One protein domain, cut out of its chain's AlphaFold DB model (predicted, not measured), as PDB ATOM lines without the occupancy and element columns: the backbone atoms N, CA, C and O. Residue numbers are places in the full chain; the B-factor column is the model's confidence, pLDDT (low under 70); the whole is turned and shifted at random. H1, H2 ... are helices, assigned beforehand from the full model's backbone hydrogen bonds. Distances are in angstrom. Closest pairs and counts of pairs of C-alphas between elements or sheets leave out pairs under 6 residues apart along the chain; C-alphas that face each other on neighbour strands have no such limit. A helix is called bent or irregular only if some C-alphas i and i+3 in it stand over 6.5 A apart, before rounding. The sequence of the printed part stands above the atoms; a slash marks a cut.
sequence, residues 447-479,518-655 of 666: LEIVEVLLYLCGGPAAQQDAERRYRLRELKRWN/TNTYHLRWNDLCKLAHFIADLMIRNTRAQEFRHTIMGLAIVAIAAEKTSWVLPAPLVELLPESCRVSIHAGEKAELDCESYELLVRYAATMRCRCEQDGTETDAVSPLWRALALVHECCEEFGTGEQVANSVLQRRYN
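Overview. This is residues 447 to 479 and 518 to 655 of the 666 residues of the protein "Cyclin N-terminal domain-containing protein" of Trypanosoma cruzi (strain CL Brener) (UniProt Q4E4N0). A steeply crossed cluster of helices has H5 at its core, with H1, H3 and H9 packing round it. H7 packs on H5 through residues 559 to 563 of H5, H10 packs on H3, and H8 packs on H1 and the short H6; residues 467 to 479 of H2 stick out as an arm. The printed part has 171 residues with ten named helices, H1 to H10 in order along the chain, and no named strand: its class is all helix. It is compact, with a radius of gyration of the C-alphas of 16.5 A and spans of 55, 42 and 30 A.

Along the chain. Begin at C-alpha 447, at (158.311, 200.899, 148.748), where H1 starts; it runs to residue 457 and is 14.9 A long. After one residue, H2 takes residues 459 to 479, 30.1 A, and the cut follows. Pick up the print at C-alpha 518, at (139.358, 208.279, 165.855); from there H3, the longest helix by residues, runs to residue 541, 35.3 A. Next come H4, residues 543 to 547, 7.6 A, and H5, residues 550 to 565, 22.1 A. H6, residues 571 to 574, is 5.0 A and H7, residues 579 to 585, is 10.5 A. H7 is neither bent nor irregular, but only just: C-alphas 580 and 583 are 6.4 A apart. H8 spans residues 595 to 615, 30.3 A, and H9 residues 624 to 641, 26.0 A. H10, residues 648 to 654, 10.1 A, ends at C-alpha 654, at (156.773, 216.294, 151.696).

Arrangement. Look first at H5, which with H3 is a hub, each touching four helices. H5 touches H1 at a steep tilt of 54 degrees, the same way; their closest C-alphas, of Val 450 and Gly 554, are 4.8 A apart. It touches H3 at a steep tilt of 46 degrees, opposite ways, closest at C-alphas of Ala 532 and Ala 561, 5.2 A. It touches H9 at a steep tilt of 47 degrees, the same way, closest at C-alphas of Ala 556 and Leu 629, 5.0 A. With residues 559 to 563 alone it touches H7, closest at C-alphas of Glu 563 and Ile 585, 5.0 A. Move to H3: with residues 530 to 537 alone it touches H10 at a shallow tilt of 23 degrees, opposite ways, closest at C-alphas of Phe 534 and Tyr 654, 7.3 A. H8 touches H1 with residues 597 to 601 alone, closest at C-alphas of Leu 456 and Ser 597, 5.5 A. H8 touches H6 with residues 598 to 605 alone, closest at C-alphas of Pro 572 and Val 602, 5.3 A. H4 and H9 only just touch, with 3 pairs of C-alphas within 8 A, closest Ala 545 and Ala 628 at 7.3 A. H2 touches no helix. In H1, H2, H5, H8, H9 and H10 every O i to N i+4 pair is within hydrogen-bond range; in H3 19 of 20 are, in H4 0 of 1 with 2 of 2 O i to N i+3 pairs, in H7 0 of 3 with 3 of 4, and H6 is too short for such a pair.

Size, cuts and confidence. The two C-alphas farthest apart, of Asn 479 and Ala 621, are 56.2 A from each other. Residues 480 to 517 are not printed, and C-alphas 479 and 518 are 29.2 A apart across that cut. Of the links that are printed whole, none is long. Mean pLDDT of the printed part is 79.3; among the 42 residues under 70 are residues 463 to 479 and 615 to 622.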
ATOM      1  N   LEU A 447     159.581 200.193 148.583       93.13
ATOM      2  CA  LEU A 447     158.311 200.899 148.748       93.13
ATOM      3  C   LEU A 447     157.119 199.938 148.745       93.13
ATOM      4  O   LEU A 447     156.257 200.064 149.601       93.13
ATOM      5  N   GLU A 448     157.086 198.958 147.843       89.68
ATOM      6  CA  GLU A 448     156.016 197.954 147.812       89.68
ATOM      7  C   GLU A 448     155.941 197.173 149.132       89.68
ATOM      8  O   GLU A 448     154.860 196.996 149.691       89.68
ATOM      9  N   ILE A 449     157.092 196.789 149.693       91.13
ATOM     10  CA  ILE A 449     157.148 196.154 151.017       91.13
ATOM     11  C   ILE A 449     156.653 197.106 152.112       91.13
ATOM     12  O   ILE A 449     155.890 196.687 152.983       91.13
ATOM     13  N   VAL A 450     157.062 198.379 152.081       92.97
ATOM     14  CA  VAL A 450     156.602 199.398 153.040       92.97
ATOM     15  C   VAL A 450     155.081 199.537 152.990       92.97
ATOM     16  O   VAL A 450     154.444 199.461 154.036       92.97
ATOM     17  N   GLU A 451     154.489 199.673 151.805       88.70
ATOM     18  CA  GLU A 451     153.038 199.810 151.623       88.70
ATOM     19  C   GLU A 451     152.288 198.580 152.144       88.70
ATOM     20  O   GLU A 451     151.301 198.708 152.870       88.70
ATOM     21  N   VAL A 452     152.789 197.378 151.850       85.57
ATOM     22  CA  VAL A 452     152.208 196.123 152.345       85.57
ATOM     23  C   VAL A 452     152.268 196.043 153.874       85.57
ATOM     24  O   VAL A 452     151.273 195.706 154.522       85.57
ATOM     25  N   LEU A 453     153.412 196.374 154.478       90.29
ATOM     26  CA  LEU A 453     153.570 196.362 155.933       90.29
ATOM     27  C   LEU A 453     152.705 197.429 156.607       90.29
ATOM     28  O   LEU A 453     152.061 197.126 157.611       90.29
ATOM     29  N   LEU A 454     152.637 198.644 156.058       87.00
ATOM     30  CA  LEU A 454     151.750 199.694 156.555       87.00
ATOM     31  C   LEU A 454     150.290 199.235 156.465       87.00
ATOM     32  O   LEU A 454     149.572 199.257 157.462       87.00
ATOM     33  N   TYR A 455     149.853 198.720 155.318       84.12
ATOM     34  CA  TYR A 455     148.491 198.217 155.148       84.12
ATOM     35  C   TYR A 455     148.109 197.172 156.213       84.12
ATOM     36  O   TYR A 455     147.014 197.232 156.781       84.12
ATOM     37  N   LEU A 456     149.016 196.245 156.539       83.50
ATOM     38  CA  LEU A 456     148.782 195.249 157.589       83.50
ATOM     39  C   LEU A 456     148.880 195.812 159.011       83.50
ATOM     40  O   LEU A 456     148.175 195.331 159.892       83.50
ATOM     41  N   CYS A 457     149.736 196.804 159.263       87.03
ATOM     42  CA  CYS A 457     149.932 197.365 160.602       87.03
ATOM     43  C   CYS A 457     148.840 198.360 161.020       87.03
ATOM     44  O   CYS A 457     148.673 198.580 162.217       87.03
ATOM     45  N   GLY A 458     148.111 198.962 160.076       79.97
ATOM     46  CA  GLY A 458     147.111 199.998 160.371       79.97
ATOM     47  C   GLY A 458     145.742 199.473 160.818       79.97
ATOM     48  O   GLY A 458     144.931 200.236 161.352       79.97
ATOM     49  N   GLY A 459     145.478 198.182 160.607       75.50
ATOM     50  CA  GLY A 459     144.200 197.537 160.909       75.50
ATOM     51  C   GLY A 459     143.057 197.909 159.945       75.50
ATOM     52  O   GLY A 459     143.209 198.786 159.088       75.50
ATOM     53  N   PRO A 460     141.876 197.276 160.085       72.73
ATOM     54  CA  PRO A 460     140.776 197.388 159.119       72.73
ATOM     55  C   PRO A 460     140.298 198.822 158.860       72.73
ATOM     56  O   PRO A 460     139.952 199.174 157.735       72.73
ATOM     57  N   ALA A 461     140.297 199.673 159.891       68.69
ATOM     58  CA  ALA A 461     139.879 201.068 159.767       68.69
ATOM     59  C   ALA A 461     140.844 201.885 158.893       68.69
ATOM     60  O   ALA A 461     140.404 202.668 158.050       68.69
ATOM     61  N   ALA A 462     142.155 201.679 159.051       70.52
ATOM     62  CA  ALA A 462     143.154 202.328 158.211       70.52
ATOM     63  C   ALA A 462     143.102 201.806 156.772       70.52
ATOM     64  O   ALA A 462     143.235 202.594 155.840       70.52
ATOM     65  N   GLN A 463     142.849 200.508 156.583       67.67
ATOM     66  CA  GLN A 463     142.677 199.906 155.258       67.67
ATOM     67  C   GLN A 463     141.470 200.504 154.526       67.67
ATOM     68  O   GLN A 463     141.592 200.938 153.382       67.67
ATOM     69  N   GLN A 464     140.322 200.605 155.204       67.60
ATOM     70  CA  GLN A 464     139.118 201.226 154.647       67.60
ATOM     71  C   GLN A 464     139.322 202.709 154.332       67.60
ATOM     72  O   GLN A 464     138.843 203.191 153.307       67.60
ATOM     73  N   ASP A 465     140.020 203.448 155.196       67.53
ATOM     74  CA  ASP A 465     140.310 204.859 154.956       67.53
ATOM     75  C   ASP A 465     141.318 205.061 153.812       67.53
ATOM     76  O   ASP A 465     141.123 205.935 152.965       67.53
ATOM     77  N   ALA A 466     142.355 204.226 153.719       60.88
ATOM     78  CA  ALA A 466     143.302 204.237 152.607       60.88
ATOM     79  C   ALA A 466     142.598 203.928 151.279       60.88
ATOM     80  O   ALA A 466     142.774 204.659 150.301       60.88
ATOM     81  N   GLU A 467     141.732 202.913 151.259       64.32
ATOM     82  CA  GLU A 467     140.919 202.576 150.094       64.32
ATOM     83  C   GLU A 467     139.940 203.706 149.748       64.32
ATOM     84  O   GLU A 467     139.807 204.083 148.582       64.32
ATOM     85  N   ARG A 468     139.296 204.322 150.747       66.90
ATOM     86  CA  ARG A 468     138.430 205.492 150.551       66.90
ATOM     87  C   ARG A 468     139.206 206.656 149.943       66.90
ATOM     88  O   ARG A 468     138.734 207.247 148.974       66.90
ATOM     89  N   ARG A 469     140.384 206.994 150.473       60.99
ATOM     90  CA  ARG A 469     141.245 208.067 149.950       60.99
ATOM     91  C   ARG A 469     141.739 207.760 148.546       60.99
ATOM     92  O   ARG A 469     141.757 208.653 147.704       60.99
ATOM     93  N   TYR A 470     142.103 206.511 148.269       57.28
ATOM     94  CA  TYR A 470     142.427 206.055 146.922       57.28
ATOM     95  C   TYR A 470     141.243 206.267 145.971       57.28
ATOM     96  O   TYR A 470     141.383 206.985 144.985       57.28
ATOM     97  N   ARG A 471     140.052 205.767 146.320       56.92
ATOM     98  CA  ARG A 471     138.827 205.946 145.527       56.92
ATOM     99  C   ARG A 471     138.463 207.418 145.334       56.92
ATOM    100  O   ARG A 471     138.063 207.786 144.241       56.92
ATOM    101  N   LEU A 472     138.623 208.269 146.349       61.82
ATOM    102  CA  LEU A 472     138.385 209.714 146.243       61.82
ATOM    103  C   LEU A 472     139.384 210.399 145.307       61.82
ATOM    104  O   LEU A 472     138.981 211.261 144.528       61.82
ATOM    105  N   ARG A 473     140.669 210.022 145.355       54.89
ATOM    106  CA  ARG A 473     141.684 210.523 144.415       54.89
ATOM    107  C   ARG A 473     141.352 210.115 142.983       54.89
ATOM    108  O   ARG A 473     141.378 210.967 142.100       54.89
ATOM    109  N   GLU A 474     140.969 208.859 142.772       49.99
ATOM    110  CA  GLU A 474     140.530 208.367 141.463       49.99
ATOM    111  C   GLU A 474     139.242 209.062 140.993       49.99
ATOM    112  O   GLU A 474     139.159 209.497 139.848       49.99
ATOM    113  N   LEU A 475     138.268 209.268 141.883       57.54
ATOM    114  CA  LEU A 475     137.021 209.969 141.569       57.54
ATOM    115  C   LEU A 475     137.266 211.442 141.211       57.54
ATOM    116  O   LEU A 475     136.655 211.958 140.279       57.54
ATOM    117  N   LYS A 476     138.178 212.121 141.918       55.27
ATOM    118  CA  LYS A 476     138.578 213.496 141.598       55.27
ATOM    119  C   LYS A 476     139.214 213.568 140.205       55.27
ATOM    120  O   LYS A 476     138.770 214.369 139.391       55.27
ATOM    121  N   ARG A 477     140.149 212.660 139.889       49.60
ATOM    122  CA  ARG A 477     140.746 212.539 138.543       49.60
ATOM    123  C   ARG A 477     139.699 212.292 137.452       49.60
ATOM    124  O   ARG A 477     139.850 212.791 136.339       49.60
ATOM    125  N   TRP A 478     138.647 211.533 137.767       48.26
ATOM    126  CA  TRP A 478     137.517 211.294 136.867       48.26
ATOM    127  C   TRP A 478     136.663 212.538 136.630       48.26
ATOM    128  O   TRP A 478     136.322 212.825 135.483       48.26
ATOM    129  N   ASN A 479     136.341 213.281 137.688       49.96
ATOM    130  CA  ASN A 479     135.519 214.486 137.595       49.96
ATOM    131  C   ASN A 479     136.237 215.618 136.850       49.96
ATOM    132  O   ASN A 479     135.627 216.270 136.005       49.96
ATOM    133  N   THR A 518     139.176 208.679 167.264       51.80
ATOM    134  CA  THR A 518     139.358 208.279 165.855       51.80
ATOM    135  C   THR A 518     140.139 209.320 165.058       51.80
ATOM    136  O   THR A 518     140.982 208.962 164.241       51.80
ATOM    137  N   ASN A 519     139.922 210.611 165.322       56.12
ATOM    138  CA  ASN A 519     140.621 211.676 164.601       56.12
ATOM    139  C   ASN A 519     142.123 211.721 164.950       56.12
ATOM    140  O   ASN A 519     142.960 211.880 164.066       56.12
ATOM    141  N   THR A 520     142.474 211.497 166.221       59.17
ATOM    142  CA  THR A 520     143.877 211.491 166.684       59.17
ATOM    143  C   THR A 520     144.641 210.265 166.168       59.17
ATOM    144  O   THR A 520     145.753 210.403 165.657       59.17
ATOM    145  N   TYR A 521     144.006 209.087 166.194       59.80
ATOM    146  CA  TYR A 521     144.545 207.848 165.620       59.80
ATOM    147  C   TYR A 521     144.848 207.986 164.119       59.80
ATOM    148  O   TYR A 521     145.933 207.632 163.654       59.80
ATOM    149  N   HIS A 522     143.908 208.547 163.345       66.75
ATOM    150  CA  HIS A 522     144.094 208.746 161.906       66.75
ATOM    151  C   HIS A 522     145.213 209.741 161.581       66.75
ATOM    152  O   HIS A 522     145.893 209.568 160.568       66.75
ATOM    153  N   LEU A 523     145.419 210.765 162.414       68.06
ATOM    154  CA  LEU A 523     146.519 211.717 162.245       68.06
ATOM    155  C   LEU A 523     147.874 211.018 162.422       68.06
ATOM    156  O   LEU A 523     148.668 211.019 161.487       68.06
ATOM    157  N   ARG A 524     148.078 210.300 163.533       74.46
ATOM    158  CA  ARG A 524     149.343 209.591 163.798       74.46
ATOM    159  C   ARG A 524     149.643 208.479 162.800       74.46
ATOM    160  O   ARG A 524     150.782 208.344 162.362       74.46
ATOM    161  N   TRP A 525     148.627 207.717 162.390       81.33
ATOM    162  CA  TRP A 525     148.787 206.726 161.322       81.33
ATOM    163  C   TRP A 525     149.249 207.377 160.013       81.33
ATOM    164  O   TRP A 525     150.137 206.872 159.327       81.33
ATOM    165  N   ASN A 526     148.676 208.532 159.666       80.63
ATOM    166  CA  ASN A 526     149.090 209.270 158.478       80.63
ATOM    167  C   ASN A 526     150.517 209.801 158.584       80.63
ATOM    168  O   ASN A 526     151.213 209.818 157.569       80.63
ATOM    169  N   ASP A 527     150.949 210.221 159.767       83.47
ATOM    170  CA  ASP A 527     152.315 210.688 159.987       83.47
ATOM    171  C   ASP A 527     153.318 209.536 159.881       83.47
ATOM    172  O   ASP A 527     154.327 209.683 159.191       83.47
ATOM    173  N   LEU A 528     152.982 208.349 160.409       87.06
ATOM    174  CA  LEU A 528     153.751 207.124 160.177       87.06
ATOM    175  C   LEU A 528     153.890 206.826 158.681       87.06
ATOM    176  O   LEU A 528     155.006 206.644 158.198       87.06
ATOM    177  N   CYS A 529     152.780 206.792 157.935       87.45
ATOM    178  CA  CYS A 529     152.821 206.522 156.498       87.45
ATOM    179  C   CYS A 529     153.658 207.568 155.751       87.45
ATOM    180  O   CYS A 529     154.497 207.217 154.927       87.45
ATOM    181  N   LYS A 530     153.456 208.863 156.029       86.60
ATOM    182  CA  LYS A 530     154.231 209.942 155.396       86.60
ATOM    183  C   LYS A 530     155.724 209.789 155.666       86.60
ATOM    184  O   LYS A 530     156.503 209.914 154.723       86.60
ATOM    185  N   LEU A 531     156.106 209.508 156.912       89.41
ATOM    186  CA  LEU A 531     157.503 209.342 157.287       89.41
ATOM    187  C   LEU A 531     158.105 208.085 156.654       89.41
ATOM    188  O   LEU A 531     159.177 208.160 156.065       89.41
ATOM    189  N   ALA A 532     157.400 206.954 156.684       91.26
ATOM    190  CA  ALA A 532     157.848 205.724 156.037       91.26
ATOM    191  C   ALA A 532     158.065 205.920 154.526       91.26
ATOM    192  O   ALA A 532     159.084 205.496 153.987       91.26
ATOM    193  N   HIS A 533     157.162 206.632 153.845       91.19
ATOM    194  CA  HIS A 533     157.337 206.966 152.431       91.19
ATOM    195  C   HIS A 533     158.525 207.897 152.182       91.19
ATOM    196  O   HIS A 533     159.268 207.698 151.221       91.19
ATOM    197  N   PHE A 534     158.716 208.902 153.039       90.50
ATOM    198  CA  PHE A 534     159.862 209.802 152.950       90.50
ATOM    199  C   PHE A 534     161.176 209.034 153.085       90.50
ATOM    200  O   PHE A 534     162.066 209.184 152.250       90.50
ATOM    201  N   ILE A 535     161.272 208.158 154.087       93.57
ATOM    202  CA  ILE A 535     162.449 207.321 154.303       93.57
ATOM    203  C   ILE A 535     162.643 206.359 153.122       93.57
ATOM    204  O   ILE A 535     163.769 206.193 152.666       93.57
ATOM    205  N   ALA A 536     161.582 205.770 152.562       94.00
ATOM    206  CA  ALA A 536     161.697 204.935 151.364       94.00
ATOM    207  C   ALA A 536     162.272 205.716 150.167       94.00
ATOM    208  O   ALA A 536     163.175 205.227 149.484       94.00
ATOM    209  N   ASP A 537     161.803 206.947 149.945       91.22
ATOM    210  CA  ASP A 537     162.336 207.837 148.909       91.22
ATOM    211  C   ASP A 537     163.788 208.269 149.198       91.22
ATOM    212  O   ASP A 537     164.565 208.517 148.271       91.22
ATOM    213  N   LEU A 538     164.196 208.334 150.465       90.69
ATOM    214  CA  LEU A 538     165.589 208.564 150.840       90.69
ATOM    215  C   LEU A 538     166.451 207.329 150.532       90.69
ATOM    216  O   LEU A 538     167.507 207.436 149.911       90.69
ATOM    217  N   MET A 539     165.975 206.141 150.912       93.29
ATOM    218  CA  MET A 539     166.721 204.886 150.798       93.29
ATOM    219  C   MET A 539     166.934 204.453 149.354       93.29
ATOM    220  O   MET A 539     168.002 203.941 149.035       93.29
ATOM    221  N   ILE A 540     165.993 204.711 148.445       92.55
ATOM    222  CA  ILE A 540     166.205 204.372 147.032       92.55
ATOM    223  C   ILE A 540     167.410 205.102 146.417       92.55
ATOM    224  O   ILE A 540     168.108 204.552 145.562       92.55
ATOM    225  N   ARG A 541     167.704 206.318 146.894       89.51
ATOM    226  CA  ARG A 541     168.852 207.123 146.450       89.51
ATOM    227  C   ARG A 541     170.169 206.636 147.046       89.51
ATOM    228  O   ARG A 541     171.212 206.794 146.416       89.51
ATOM    229  N   ASN A 542     170.129 206.023 148.228       90.11
ATOM    230  CA  ASN A 542     171.317 205.504 148.889       90.11
ATOM    231  C   ASN A 542     171.737 204.157 148.278       90.11
ATOM    232  O   ASN A 542     171.013 203.166 148.358       90.11
ATOM    233  N   THR A 543     172.928 204.104 147.677       89.94
ATOM    234  CA  THR A 543     173.469 202.872 147.080       89.94
ATOM    235  C   THR A 543     173.643 201.752 148.111       89.94
ATOM    236  O   THR A 543     173.318 200.613 147.793       89.94
ATOM    237  N   ARG A 544     174.035 202.070 149.359       90.19
ATOM    238  CA  ARG A 544     174.188 201.085 150.456       90.19
ATOM    239  C   ARG A 544     172.874 200.373 150.773       90.19
ATOM    240  O   ARG A 544     172.866 199.234 151.221       90.19
ATOM    241  N   ALA A 545     171.734 201.024 150.524       92.24
ATOM    242  CA  ALA A 545     170.432 200.412 150.763       92.24
ATOM    243  C   ALA A 545     170.141 199.249 149.794       92.24
ATOM    244  O   ALA A 545     169.345 198.376 150.129       92.24
ATOM    245  N   GLN A 546     170.796 199.216 148.627       90.40
ATOM    246  CA  GLN A 546     170.591 198.185 147.603       90.40
ATOM    247  C   GLN A 546     171.341 196.877 147.898       90.40
ATOM    248  O   GLN A 546     171.093 195.869 147.245       90.40
ATOM    249  N   GLU A 547     172.236 196.864 148.892       87.43
ATOM    250  CA  GLU A 547     172.866 195.632 149.393       87.43
ATOM    251  C   GLU A 547     171.870 194.737 150.143       87.43
ATOM    252  O   GLU A 547     172.086 193.533 150.316       87.43
ATOM    253  N   PHE A 548     170.778 195.331 150.628       88.31
ATOM    254  CA  PHE A 548     169.773 194.645 151.416       88.31
ATOM    255  C   PHE A 548     168.632 194.157 150.533       88.31
ATOM    256  O   PHE A 548     168.185 194.828 149.607       88.31
ATOM    257  N   ARG A 549     168.084 193.001 150.906       88.13
ATOM    258  CA  ARG A 549     166.780 192.547 150.420       88.13
ATOM    259  C   ARG A 549     165.735 193.646 150.653       88.13
ATOM    260  O   ARG A 549     165.658 194.188 151.760       88.13
ATOM    261  N   HIS A 550     164.913 193.941 149.650       90.82
ATOM    262  CA  HIS A 550     163.803 194.898 149.730       90.82
ATOM    263  C   HIS A 550     162.871 194.622 150.921       90.82
ATOM    264  O   HIS A 550     162.378 195.551 151.552       90.82
ATOM    265  N   THR A 551     162.680 193.356 151.287       90.40
ATOM    266  CA  THR A 551     161.904 192.904 152.452       90.40
ATOM    267  C   THR A 551     162.533 193.305 153.784       90.40
ATOM    268  O   THR A 551     161.833 193.729 154.707       90.40
ATOM    269  N   ILE A 552     163.864 193.226 153.880       91.29
ATOM    270  CA  ILE A 552     164.625 193.667 155.054       91.29
ATOM    271  C   ILE A 552     164.609 195.191 155.127       91.29
ATOM    272  O   ILE A 552     164.314 195.752 156.183       91.29
ATOM    273  N   MET A 553     164.883 195.855 154.003       93.87
ATOM    274  CA  MET A 553     164.905 197.310 153.921       93.87
ATOM    275  C   MET A 553     163.528 197.910 154.229       93.87
ATOM    276  O   MET A 553     163.424 198.820 155.044       93.87
ATOM    277  N   GLY A 554     162.452 197.362 153.661       94.46
ATOM    278  CA  GLY A 554     161.086 197.812 153.926       94.46
ATOM    279  C   GLY A 554     160.679 197.654 155.392       94.46
ATOM    280  O   GLY A 554     160.094 198.571 155.967       94.46
ATOM    281  N   LEU A 555     161.060 196.545 156.040       94.37
ATOM    282  CA  LEU A 555     160.845 196.373 157.479       94.37
ATOM    283  C   LEU A 555     161.648 197.389 158.304       94.37
ATOM    284  O   LEU A 555     161.106 197.959 159.250       94.37
ATOM    285  N   ALA A 556     162.911 197.633 157.949       95.36
ATOM    286  CA  ALA A 556     163.744 198.621 158.631       95.36
ATOM    287  C   ALA A 556     163.151 200.036 158.516       95.36
ATOM    288  O   ALA A 556     163.049 200.740 159.518       95.36
ATOM    289  N   ILE A 557     162.680 200.418 157.324       96.59
ATOM    290  CA  ILE A 557     162.002 201.697 157.073       96.59
ATOM    291  C   ILE A 557     160.773 201.853 157.976       96.59
ATOM    292  O   ILE A 557     160.646 202.861 158.670       96.59
ATOM    293  N   VAL A 558     159.884 200.853 158.001       94.92
ATOM    294  CA  VAL A 558     158.662 200.900 158.820       94.92
ATOM    295  C   VAL A 558     158.990 200.930 160.314       94.92
ATOM    296  O   VAL A 558     158.339 201.656 161.060       94.92
ATOM    297  N   ALA A 559     160.012 200.197 160.758       94.00
ATOM    298  CA  ALA A 559     160.441 200.189 162.154       94.00
ATOM    299  C   ALA A 559     160.985 201.544 162.620       94.00
ATOM    300  O   ALA A 559     160.558 202.027 163.667       94.00
ATOM    301  N   ILE A 560     161.857 202.184 161.837       93.71
ATOM    302  CA  ILE A 560     162.386 203.512 162.180       93.71
ATOM    303  C   ILE A 560     161.290 204.580 162.098       93.71
ATOM    304  O   ILE A 560     161.205 205.444 162.970       93.71
ATOM    305  N   ALA A 561     160.399 204.505 161.105       91.63
ATOM    306  CA  ALA A 561     159.256 205.412 161.033       91.63
ATOM    307  C   ALA A 561     158.341 205.264 162.263       91.63
ATOM    308  O   ALA A 561     157.897 206.266 162.829       91.63
ATOM    309  N   ALA A 562     158.092 204.029 162.703       90.68
ATOM    310  CA  ALA A 562     157.292 203.731 163.886       90.68
ATOM    311  C   ALA A 562     157.948 204.232 165.173       90.68
ATOM    312  O   ALA A 562     157.279 204.856 165.992       90.68
ATOM    313  N   GLU A 563     159.259 204.049 165.319       89.36
ATOM    314  CA  GLU A 563     160.020 204.603 166.438       89.36
ATOM    315  C   GLU A 563     159.882 206.132 166.512       89.36
ATOM    316  O   GLU A 563     159.469 206.674 167.538       89.36
ATOM    317  N   LYS A 564     160.155 206.837 165.406       86.82
ATOM    318  CA  LYS A 564     160.131 208.308 165.357       86.82
ATOM    319  C   LYS A 564     158.725 208.899 165.539       86.82
ATOM    320  O   LYS A 564     158.605 210.029 166.002       86.82
ATOM    321  N   THR A 565     157.672 208.149 165.211       85.94
ATOM    322  CA  THR A 565     156.268 208.570 165.397       85.94
ATOM    323  C   THR A 565     155.623 208.021 166.671       85.94
ATOM    324  O   THR A 565     154.452 208.299 166.927       85.94
ATOM    325  N   SER A 566     156.371 207.273 167.496       85.50
ATOM    326  CA  SER A 566     155.840 206.590 168.688       85.50
ATOM    327  C   SER A 566     154.632 205.696 168.363       85.50
ATOM    328  O   SER A 566     153.631 205.675 169.084       85.50
ATOM    329  N   TRP A 567     154.704 204.978 167.239       85.81
ATOM    330  CA  TRP A 567     153.706 203.995 166.830       85.81
ATOM    331  C   TRP A 567     154.116 202.590 167.270       85.81
ATOM    332  O   TRP A 567     155.220 202.130 166.976       85.81
ATOM    333  N   VAL A 568     153.210 201.859 167.921       87.64
ATOM    334  CA  VAL A 568     153.502 200.499 168.387       87.64
ATOM    335  C   VAL A 568     153.318 199.506 167.251       87.64
ATOM    336  O   VAL A 568     152.198 199.217 166.818       87.64
ATOM    337  N   LEU A 569     154.429 198.919 166.804       89.27
ATOM    338  CA  LEU A 569     154.389 197.846 165.819       89.27
ATOM    339  C   LEU A 569     153.742 196.562 166.375       89.27
ATOM    340  O   LEU A 569     153.860 196.250 167.566       89.27
ATOM    341  N   PRO A 570     153.090 195.759 165.516       89.86
ATOM    342  CA  PRO A 570     152.551 194.462 165.905       89.86
ATOM    343  C   PRO A 570     153.641 193.508 166.413       89.86
ATOM    344  O   PRO A 570     154.733 193.441 165.847       89.86
ATOM    345  N   ALA A 571     153.313 192.715 167.440       88.90
ATOM    346  CA  ALA A 571     154.257 191.803 168.102       88.90
ATOM    347  C   ALA A 571     155.076 190.916 167.138       88.90
ATOM    348  O   ALA A 571     156.292 190.866 167.317       88.90
ATOM    349  N   PRO A 572     154.497 190.309 166.076       90.33
ATOM    350  CA  PRO A 572     155.274 189.485 165.151       90.33
ATOM    351  C   PRO A 572     156.433 190.228 164.476       90.33
ATOM    352  O   PRO A 572     157.478 189.632 164.240       90.33
ATOM    353  N   LEU A 573     156.268 191.526 164.189       90.92
ATOM    354  CA  LEU A 573     157.328 192.351 163.608       90.92
ATOM    355  C   LEU A 573     158.326 192.810 164.671       90.92
ATOM    356  O   LEU A 573     159.527 192.753 164.431       90.92
ATOM    357  N   VAL A 574     157.855 193.211 165.858       88.88
ATOM    358  CA  VAL A 574     158.741 193.641 166.955       88.88
ATOM    359  C   VAL A 574     159.683 192.518 167.389       88.88
ATOM    360  O   VAL A 574     160.857 192.755 167.668       88.88
ATOM    361  N   GLU A 575     159.211 191.275 167.381       88.26
ATOM    362  CA  GLU A 575     160.035 190.105 167.676       88.26
ATOM    363  C   GLU A 575     161.166 189.875 166.661       88.26
ATOM    364  O   GLU A 575     162.141 189.200 166.990       88.26
ATOM    365  N   LEU A 576     161.074 190.407 165.437       87.54
ATOM    366  CA  LEU A 576     162.186 190.371 164.479       87.54
ATOM    367  C   LEU A 576     163.274 191.386 164.829       87.54
ATOM    368  O   LEU A 576     164.430 191.196 164.461       87.54
ATOM    369  N   LEU A 577     162.903 192.466 165.518       86.99
ATOM    370  CA  LEU A 577     163.803 193.575 165.784       86.99
ATOM    371  C   LEU A 577     164.821 193.225 166.883       86.99
ATOM    372  O   LEU A 577     164.508 192.449 167.792       86.99
ATOM    373  N   PRO A 578     166.022 193.827 166.838       81.75
ATOM    374  CA  PRO A 578     167.013 193.749 167.907       81.75
ATOM    375  C   PRO A 578     166.446 194.261 169.235       81.75
ATOM    376  O   PRO A 578     165.704 195.243 169.253       81.75
ATOM    377  N   GLU A 579     166.846 193.652 170.357       79.03
ATOM    378  CA  GLU A 579     166.356 194.014 171.699       79.03
ATOM    379  C   GLU A 579     166.487 195.514 172.008       79.03
ATOM    380  O   GLU A 579     165.580 196.097 172.600       79.03
ATOM    381  N   SER A 580     167.571 196.146 171.546       73.93
ATOM    382  CA  SER A 580     167.823 197.584 171.708       73.93
ATOM    383  C   SER A 580     166.747 198.465 171.070       73.93
ATOM    384  O   SER A 580     166.443 199.524 171.603       73.93
ATOM    385  N   CYS A 581     166.151 198.029 169.957       73.09
ATOM    386  CA  CYS A 581     165.117 198.774 169.237       73.09
ATOM    387  C   CYS A 581     163.705 198.469 169.766       73.09
ATOM    388  O   CYS A 581     162.810 199.303 169.652       73.09
ATOM    389  N   ARG A 582     163.483 197.291 170.371       75.12
ATOM    390  CA  ARG A 582     162.151 196.884 170.861       75.12
ATOM    391  C   ARG A 582     161.617 197.819 171.946       75.12
ATOM    392  O   ARG A 582     160.432 198.140 171.946       75.12
ATOM    393  N   VAL A 583     162.481 198.261 172.862       66.00
ATOM    394  CA  VAL A 583     162.083 199.096 174.009       66.00
ATOM    395  C   VAL A 583     161.521 200.445 173.553       66.00
ATOM    396  O   VAL A 583     160.489 200.868 174.070       66.00
ATOM    397  N   SER A 584     162.143 201.083 172.556       66.85
ATOM    398  CA  SER A 584     161.713 202.386 172.033       66.85
ATOM    399  C   SER A 584     160.353 202.327 171.330       66.85
ATOM    400  O   SER A 584     159.562 203.257 171.430       66.85
ATOM    401  N   ILE A 585     160.051 201.213 170.656       69.38
ATOM    402  CA  ILE A 585     158.865 201.081 169.793       69.38
ATOM    403  C   ILE A 585     157.592 200.749 170.593       69.38
ATOM    404  O   ILE A 585     156.482 200.995 170.132       69.38
ATOM    405  N   HIS A 586     157.709 200.204 171.807       68.72
ATOM    406  CA  HIS A 586     156.541 199.826 172.615       68.72
ATOM    407  C   HIS A 586     155.820 201.000 173.296       68.72
ATOM    408  O   HIS A 586     154.723 200.810 173.827       68.72
ATOM    409  N   ALA A 587     156.405 202.197 173.299       64.19
ATOM    410  CA  ALA A 587     155.814 203.373 173.921       64.19
ATOM    411  C   ALA A 587     154.921 204.113 172.913       64.19
ATOM    412  O   ALA A 587     155.398 204.972 172.179       64.19
ATOM    413  N   GLY A 588     153.626 203.784 172.853       71.13
ATOM    414  CA  GLY A 588     152.746 204.446 171.889       71.13
ATOM    415  C   GLY A 588     151.326 203.909 171.766       71.13
ATOM    416  O   GLY A 588     150.884 203.047 172.526       71.13
ATOM    417  N   GLU A 589     150.621 204.427 170.763       70.45
ATOM    418  CA  GLU A 589     149.324 203.905 170.323       70.45
ATOM    419  C   GLU A 589     149.507 202.674 169.428       70.45
ATOM    420  O   GLU A 589     150.505 202.539 168.720       70.45
ATOM    421  N   LYS A 590     148.531 201.761 169.468       76.04
ATOM    422  CA  LYS A 590     148.543 200.494 168.732       76.04
ATOM    423  C   LYS A 590     147.248 200.340 167.937       76.04
ATOM    424  O   LYS A 590     146.172 200.587 168.477       76.04
ATOM    425  N   ALA A 591     147.348 199.854 166.703       78.32
ATOM    426  CA  ALA A 591     146.188 199.429 165.922       78.32
ATOM    427  C   ALA A 591     145.515 198.174 166.499       78.32
ATOM    428  O   ALA A 591     146.184 197.213 166.904       78.32
ATOM    429  N   GLU A 592     144.185 198.131 166.437       79.59
ATOM    430  CA  GLU A 592     143.447 196.873 166.534       79.59
ATOM    431  C   GLU A 592     143.535 196.131 165.196       79.59
ATOM    432  O   GLU A 592     143.021 196.582 164.171       79.59
ATOM    433  N   LEU A 593     144.227 194.992 165.210       82.45
ATOM    434  CA  LEU A 593     144.373 194.127 164.048       82.45
ATOM    435  C   LEU A 593     143.272 193.074 164.031       82.45
ATOM    436  O   LEU A 593     142.970 192.462 165.057       82.45
ATOM    437  N   ASP A 594     142.725 192.816 162.848       83.71
ATOM    438  CA  ASP A 594     141.930 191.617 162.627       83.71
ATOM    439  C   ASP A 594     142.819 190.355 162.657       83.71
ATOM    440  O   ASP A 594     144.052 190.413 162.560       83.71
ATOM    441  N   CYS A 595     142.182 189.194 162.820       84.01
ATOM    442  CA  CYS A 595     142.885 187.917 162.947       84.01
ATOM    443  C   CYS A 595     143.703 187.563 161.694       84.01
ATOM    444  O   CYS A 595     144.778 186.981 161.823       84.01
ATOM    445  N   GLU A 596     143.226 187.928 160.503       83.07
ATOM    446  CA  GLU A 596     143.870 187.593 159.230       83.07
ATOM    447  C   GLU A 596     145.131 188.432 159.014       83.07
ATOM    448  O   GLU A 596     146.189 187.889 158.705       83.07
ATOM    449  N   SER A 597     145.054 189.745 159.245       83.99
ATOM    450  CA  SER A 597     146.195 190.661 159.186       83.99
ATOM    451  C   SER A 597     147.273 190.252 160.193       83.99
ATOM    452  O   SER A 597     148.457 190.220 159.853       83.99
ATOM    453  N   TYR A 598     146.879 189.866 161.413       88.04
ATOM    454  CA  TYR A 598     147.825 189.353 162.404       88.04
ATOM    455  C   TYR A 598     148.478 188.036 161.955       88.04
ATOM    456  O   TYR A 598     149.697 187.896 162.054       88.04
ATOM    457  N   GLU A 599     147.708 187.084 161.419       88.59
ATOM    458  CA  GLU A 599     148.254 185.815 160.925       88.59
ATOM    459  C   GLU A 599     149.202 186.020 159.727       88.59
ATOM    460  O   GLU A 599     150.265 185.395 159.677       88.59
ATOM    461  N   LEU A 600     148.887 186.933 158.801       87.63
ATOM    462  CA  LEU A 600     149.782 187.300 157.696       87.63
ATOM    463  C   LEU A 600     151.115 187.846 158.218       87.63
ATOM    464  O   LEU A 600     152.169 187.428 157.740       87.63
ATOM    465  N   LEU A 601     151.089 188.714 159.235       89.64
ATOM    466  CA  LEU A 601     152.302 189.240 159.869       89.64
ATOM    467  C   LEU A 601     153.118 188.148 160.573       89.64
ATOM    468  O   LEU A 601     154.346 188.158 160.491       89.64
ATOM    469  N   VAL A 602     152.463 187.180 161.226       90.21
ATOM    470  CA  VAL A 602     153.142 186.013 161.822       90.21
ATOM    471  C   VAL A 602     153.863 185.202 160.750       90.21
ATOM    472  O   VAL A 602     155.032 184.853 160.926       90.21
ATOM    473  N   ARG A 603     153.198 184.918 159.625       88.99
ATOM    474  CA  ARG A 603     153.808 184.152 158.532       88.99
ATOM    475  C   ARG A 603     154.918 184.935 157.831       88.99
ATOM    476  O   ARG A 603     155.967 184.357 157.561       88.99
ATOM    477  N   TYR A 604     154.733 186.237 157.602       89.76
ATOM    478  CA  TYR A 604     155.781 187.126 157.093       89.76
ATOM    479  C   TYR A 604     157.023 187.074 157.989       89.76
ATOM    480  O   TYR A 604     158.128 186.825 157.509       89.76
ATOM    481  N   ALA A 605     156.835 187.222 159.304       89.85
ATOM    482  CA  ALA A 605     157.920 187.173 160.273       89.85
ATOM    483  C   ALA A 605     158.622 185.809 160.305       89.85
ATOM    484  O   ALA A 605     159.849 185.749 160.347       89.85
ATOM    485  N   ALA A 606     157.872 184.707 160.236       88.09
ATOM    486  CA  ALA A 606     158.454 183.372 160.149       88.09
ATOM    487  C   ALA A 606     159.326 183.207 158.892       88.09
ATOM    488  O   ALA A 606     160.468 182.761 159.002       88.09
ATOM    489  N   THR A 607     158.839 183.634 157.722       87.93
ATOM    490  CA  THR A 607     159.612 183.583 156.469       87.93
ATOM    491  C   THR A 607     160.873 184.444 156.545       87.93
ATOM    492  O   THR A 607     161.942 183.993 156.135       87.93
ATOM    493  N   MET A 608     160.778 185.650 157.114       86.58
ATOM    494  CA  MET A 608     161.933 186.530 157.318       86.58
ATOM    495  C   MET A 608     162.993 185.892 158.218       86.58
ATOM    496  O   MET A 608     164.174 185.955 157.888       86.58
ATOM    497  N   ARG A 609     162.598 185.231 159.317       84.37
ATOM    498  CA  ARG A 609     163.542 184.502 160.186       84.37
ATOM    499  C   ARG A 609     164.268 183.404 159.418       84.37
ATOM    500  O   ARG A 609     165.493 183.377 159.438       84.37
ATOM    501  N   CYS A 610     163.531 182.573 158.679       82.87
ATOM    502  CA  CYS A 610     164.134 181.511 157.872       82.87
ATOM    503  C   CYS A 610     165.116 182.058 156.824       82.87
ATOM    504  O   CYS A 610     166.174 181.471 156.621       82.87
ATOM    505  N   ARG A 611     164.805 183.191 156.177       79.74
ATOM    506  CA  ARG A 611     165.717 183.840 155.219       79.74
ATOM    507  C   ARG A 611     166.965 184.404 155.891       79.74
ATOM    508  O   ARG A 611     168.065 184.174 155.405       79.74
ATOM    509  N   CYS A 612     166.814 185.088 157.025       74.16
ATOM    510  CA  CYS A 612     167.949 185.609 157.789       74.16
ATOM    511  C   CYS A 612     168.885 184.492 158.274       74.16
ATOM    512  O   CYS A 612     170.098 184.675 158.270       74.16
ATOM    513  N   GLU A 613     168.342 183.338 158.667       72.77
ATOM    514  CA  GLU A 613     169.135 182.159 159.040       72.77
ATOM    515  C   GLU A 613     169.917 181.586 157.848       72.77
ATOM    516  O   GLU A 613     171.060 181.168 158.019       72.77
ATOM    517  N   GLN A 614     169.334 181.608 156.645       71.77
ATOM    518  CA  GLN A 614     169.997 181.174 155.409       71.77
ATOM    519  C   GLN A 614     171.097 182.143 154.956       71.77
ATOM    520  O   GLN A 614     172.163 181.700 154.544       71.77
ATOM    521  N   ASP A 615     170.870 183.458 155.051       65.12
ATOM    522  CA  ASP A 615     171.880 184.465 154.693       65.12
ATOM    523  C   ASP A 615     173.008 184.556 155.755       65.12
ATOM    524  O   ASP A 615     174.134 184.947 155.449       65.12
ATOM    525  N   GLY A 616     172.732 184.180 157.011       55.60
ATOM    526  CA  GLY A 616     173.657 184.288 158.147       55.60
ATOM    527  C   GLY A 616     174.792 183.258 158.194       55.60
ATOM    528  O   GLY A 616     175.677 183.377 159.040       55.60
ATOM    529  N   THR A 617     174.808 182.255 157.311       51.06
ATOM    530  CA  THR A 617     175.901 181.268 157.268       51.06
ATOM    531  C   THR A 617     177.171 181.767 156.581       51.06
ATOM    532  O   THR A 617     178.207 181.123 156.739       51.06
ATOM    533  N   GLU A 618     177.132 182.882 155.841       46.22
ATOM    534  CA  GLU A 618     178.254 183.243 154.962       46.22
ATOM    535  C   GLU A 618     179.191 184.341 155.488       46.22
ATOM    536  O   GLU A 618     180.393 184.192 155.293       46.22
ATOM    537  N   THR A 619     178.750 185.372 156.222       39.97
ATOM    538  CA  THR A 619     179.676 186.415 156.731       39.97
ATOM    539  C   THR A 619     179.051 187.303 157.822       39.97
ATOM    540  O   THR A 619     178.001 187.895 157.599       39.97
ATOM    541  N   ASP A 620     179.763 187.438 158.949       48.58
ATOM    542  CA  ASP A 620     179.529 188.284 160.137       48.58
ATOM    543  C   ASP A 620     178.293 188.029 161.024       48.58
ATOM    544  O   ASP A 620     177.149 187.946 160.590       48.58
ATOM    545  N   ALA A 621     178.544 187.983 162.339       49.17
ATOM    546  CA  ALA A 621     177.606 187.616 163.412       49.17
ATOM    547  C   ALA A 621     176.422 188.588 163.622       49.17
ATOM    548  O   ALA A 621     175.654 188.446 164.577       49.17
ATOM    549  N   VAL A 622     176.280 189.600 162.769       58.19
ATOM    550  CA  VAL A 622     175.335 190.700 162.932       58.19
ATOM    551  C   VAL A 622     174.222 190.570 161.897       58.19
ATOM    552  O   VAL A 622     174.457 190.704 160.697       58.19
ATOM    553  N   SER A 623     172.996 190.334 162.381       77.34
ATOM    554  CA  SER A 623     171.799 190.157 161.547       77.34
ATOM    555  C   SER A 623     171.697 191.243 160.460       77.34
ATOM    556  O   SER A 623     171.804 192.431 160.790       77.34
ATOM    557  N   PRO A 624     171.439 190.886 159.186       84.92
ATOM    558  CA  PRO A 624     171.247 191.850 158.100       84.92
ATOM    559  C   PRO A 624     170.208 192.936 158.416       84.92
ATOM    560  O   PRO A 624     170.372 194.086 158.015       84.92
ATOM    561  N   LEU A 625     169.179 192.602 159.203       88.01
ATOM    562  CA  LEU A 625     168.175 193.563 159.662       88.01
ATOM    563  C   LEU A 625     168.761 194.631 160.596       88.01
ATOM    564  O   LEU A 625     168.370 195.788 160.505       88.01
ATOM    565  N   TRP A 626     169.717 194.279 161.461       88.28
ATOM    566  CA  TRP A 626     170.381 195.259 162.329       88.28
ATOM    567  C   TRP A 626     171.201 196.257 161.509       88.28
ATOM    568  O   TRP A 626     171.120 197.458 161.750       88.28
ATOM    569  N   ARG A 627     171.927 195.777 160.490       89.93
ATOM    570  CA  ARG A 627     172.676 196.643 159.566       89.93
ATOM    571  C   ARG A 627     171.751 197.561 158.759       89.93
ATOM    572  O   ARG A 627     172.060 198.739 158.613       89.93
ATOM    573  N   ALA A 628     170.605 197.054 158.301       92.34
ATOM    574  CA  ALA A 628     169.608 197.868 157.604       92.34
ATOM    575  C   ALA A 628     168.995 198.941 158.520       92.34
ATOM    576  O   ALA A 628     168.893 200.096 158.121       92.34
ATOM    577  N   LEU A 629     168.637 198.593 159.763       93.16
ATOM    578  CA  LEU A 629     168.131 199.555 160.752       93.16
ATOM    579  C   LEU A 629     169.152 200.656 161.046       93.16
ATOM    580  O   LEU A 629     168.789 201.829 161.057       93.16
ATOM    581  N   ALA A 630     170.420 200.285 161.244       92.41
ATOM    582  CA  ALA A 630     171.497 201.240 161.478       92.41
ATOM    583  C   ALA A 630     171.653 202.213 160.302       92.41
ATOM    584  O   ALA A 630     171.731 203.415 160.528       92.41
ATOM    585  N   LEU A 631     171.615 201.710 159.062       94.23
ATOM    586  CA  LEU A 631     171.679 202.542 157.858       94.23
ATOM    587  C   LEU A 631     170.494 203.512 157.757       94.23
ATOM    588  O   LEU A 631     170.681 204.696 157.486       94.23
ATOM    589  N   VAL A 632     169.270 203.023 157.969       94.50
ATOM    590  CA  VAL A 632     168.073 203.873 157.911       94.50
ATOM    591  C   VAL A 632     168.141 204.959 158.985       94.50
ATOM    592  O   VAL A 632     167.842 206.119 158.703       94.50
ATOM    593  N   HIS A 633     168.560 204.602 160.201       91.97
ATOM    594  CA  HIS A 633     168.722 205.549 161.296       91.97
ATOM    595  C   HIS A 633     169.804 206.595 160.988       91.97
ATOM    596  O   HIS A 633     169.549 207.783 161.153       91.97
ATOM    597  N   GLU A 634     170.976 206.173 160.502       91.26
ATOM    598  CA  GLU A 634     172.081 207.045 160.067       91.26
ATOM    599  C   GLU A 634     171.585 208.097 159.068       91.26
ATOM    600  O   GLU A 634     171.693 209.291 159.333       91.26
ATOM    601  N   CYS A 635     170.923 207.680 157.987       88.77
ATOM    602  CA  CYS A 635     170.422 208.621 156.985       88.77
ATOM    603  C   CYS A 635     169.306 209.538 157.504       88.77
ATOM    604  O   CYS A 635     169.198 210.684 157.070       88.77
ATOM    605  N   CYS A 636     168.463 209.065 158.426       87.10
ATOM    606  CA  CYS A 636     167.465 209.929 159.057       87.10
ATOM    607  C   CYS A 636     168.123 211.019 159.920       87.10
ATOM    608  O   CYS A 636     167.666 212.162 159.899       87.10
ATOM    609  N   GLU A 637     169.180 210.681 160.662       85.79
ATOM    610  CA  GLU A 637     169.929 211.639 161.481       85.79
ATOM    611  C   GLU A 637     170.697 212.645 160.615       85.79
ATOM    612  O   GLU A 637     170.560 213.843 160.841       85.79
ATOM    613  N   GLU A 638     171.411 212.195 159.577       82.57
ATOM    614  CA  GLU A 638     172.112 213.075 158.621       82.57
ATOM    615  C   GLU A 638     171.165 214.093 157.971       82.57
ATOM    616  O   GLU A 638     171.495 215.266 157.772       82.57
ATOM    617  N   PHE A 639     169.948 213.657 157.646       78.54
ATOM    618  CA  PHE A 639     168.930 214.547 157.111       78.54
ATOM    619  C   PHE A 639     168.407 215.527 158.173       78.54
ATOM    620  O   PHE A 639     168.117 216.686 157.870       78.54
ATOM    621  N   GLY A 640     168.288 215.092 159.431       72.27
ATOM    622  CA  GLY A 640     167.811 215.929 160.532       72.27
ATOM    623  C   GLY A 640     168.814 216.958 161.045       72.27
ATOM    624  O   GLY A 640     168.404 218.040 161.466       72.27
ATOM    625  N   THR A 641     170.112 216.671 160.957       75.54
ATOM    626  CA  THR A 641     171.193 217.626 161.255       75.54
ATOM    627  C   THR A 641     171.420 218.627 160.120       75.54
ATOM    628  O   THR A 641     172.091 219.640 160.320       75.54
ATOM    629  N   GLY A 642     170.834 218.378 158.943       68.79
ATOM    630  CA  GLY A 642     171.003 219.197 157.745       68.79
ATOM    631  C   GLY A 642     172.293 218.906 156.975       68.79
ATOM    632  O   GLY A 642     172.616 219.648 156.047       68.79
ATOM    633  N   GLU A 643     173.021 217.842 157.328       66.34
ATOM    634  CA  GLU A 643     174.175 217.367 156.555       66.34
ATOM    635  C   GLU A 643     173.740 216.843 155.183       66.34
ATOM    636  O   GLU A 643     174.431 217.056 154.184       66.34
ATOM    637  N   GLN A 644     172.552 216.237 155.111       66.12
ATOM    638  CA  GLN A 644     171.933 215.813 153.862       66.12
ATOM    639  C   GLN A 644     170.771 216.740 153.485       66.12
ATOM    640  O   GLN A 644     169.795 216.900 154.215       66.12
ATOM    641  N   VAL A 645     170.864 217.361 152.310       63.83
ATOM    642  CA  VAL A 645     169.852 218.306 151.825       63.83
ATOM    643  C   VAL A 645     168.804 217.574 150.988       63.83
ATOM    644  O   VAL A 645     169.146 216.930 149.995       63.83
ATOM    645  N   ALA A 646     167.513 217.714 151.322       62.86
ATOM    646  CA  ALA A 646     166.450 217.245 150.430       62.86
ATOM    647  C   ALA A 646     166.529 217.957 149.084       62.86
ATOM    648  O   ALA A 646     166.496 219.187 149.015       62.86
ATOM    649  N   ASN A 647     166.542 217.171 148.012       76.35
ATOM    650  CA  ASN A 647     166.367 217.693 146.667       76.35
ATOM    651  C   ASN A 647     164.967 218.316 146.487       76.35
ATOM    652  O   ASN A 647     164.034 218.107 147.267       76.35
ATOM    653  N   SER A 648     164.810 219.048 145.385       71.98
ATOM    654  CA  SER A 648     163.564 219.745 145.042       71.98
ATOM    655  C   SER A 648     162.331 218.835 144.915       71.98
ATOM    656  O   SER A 648     161.203 219.319 145.018       71.98
ATOM    657  N   VAL A 649     162.508 217.533 144.659       77.11
ATOM    658  CA  VAL A 649     161.402 216.569 144.570       77.11
ATOM    659  C   VAL A 649     160.909 216.223 145.967       77.11
ATOM    660  O   VAL A 649     159.717 216.358 146.233       77.11
ATOM    661  N   LEU A 650     161.816 215.861 146.877       78.30
ATOM    662  CA  LEU A 650     161.488 215.559 148.270       78.30
ATOM    663  C   LEU A 650     160.884 216.776 148.977       78.30
ATOM    664  O   LEU A 650     159.868 216.645 149.657       78.30
ATOM    665  N   GLN A 651     161.438 217.971 148.750       76.46
ATOM    666  CA  GLN A 651     160.888 219.213 149.303       76.46
ATOM    667  C   GLN A 651     159.443 219.443 148.868       76.46
ATOM    668  O   GLN A 651     158.584 219.696 149.710       76.46
ATOM    669  N   ARG A 652     159.151 219.301 147.568       72.90
ATOM    670  CA  ARG A 652     157.789 219.454 147.039       72.90
ATOM    671  C   ARG A 652     156.848 218.366 147.543       72.90
ATOM    672  O   ARG A 652     155.729 218.671 147.937       72.90
ATOM    673  N   ARG A 653     157.291 217.105 147.539       78.68
ATOM    674  CA  ARG A 653     156.453 215.944 147.877       78.68
ATOM    675  C   ARG A 653     156.069 215.909 149.358       78.68
ATOM    676  O   ARG A 653     154.960 215.495 149.679       78.68
ATOM    677  N   TYR A 654     156.960 216.358 150.242       78.76
ATOM    678  CA  TYR A 654     156.773 216.294 151.696       78.76
ATOM    679  C   TYR A 654     156.641 217.665 152.367       78.76
ATOM    680  O   TYR A 654     156.564 217.739 153.589       78.76
ATOM    681  N   ASN A 655     156.583 218.744 151.582       73.00
ATOM    682  CA  ASN A 655     156.502 220.124 152.065       73.00
ATOM    683  C   ASN A 655     157.626 220.479 153.064       73.00
ATOM    684  O   ASN A 655     157.401 221.130 154.086       73.00
TER     685      ASN A 655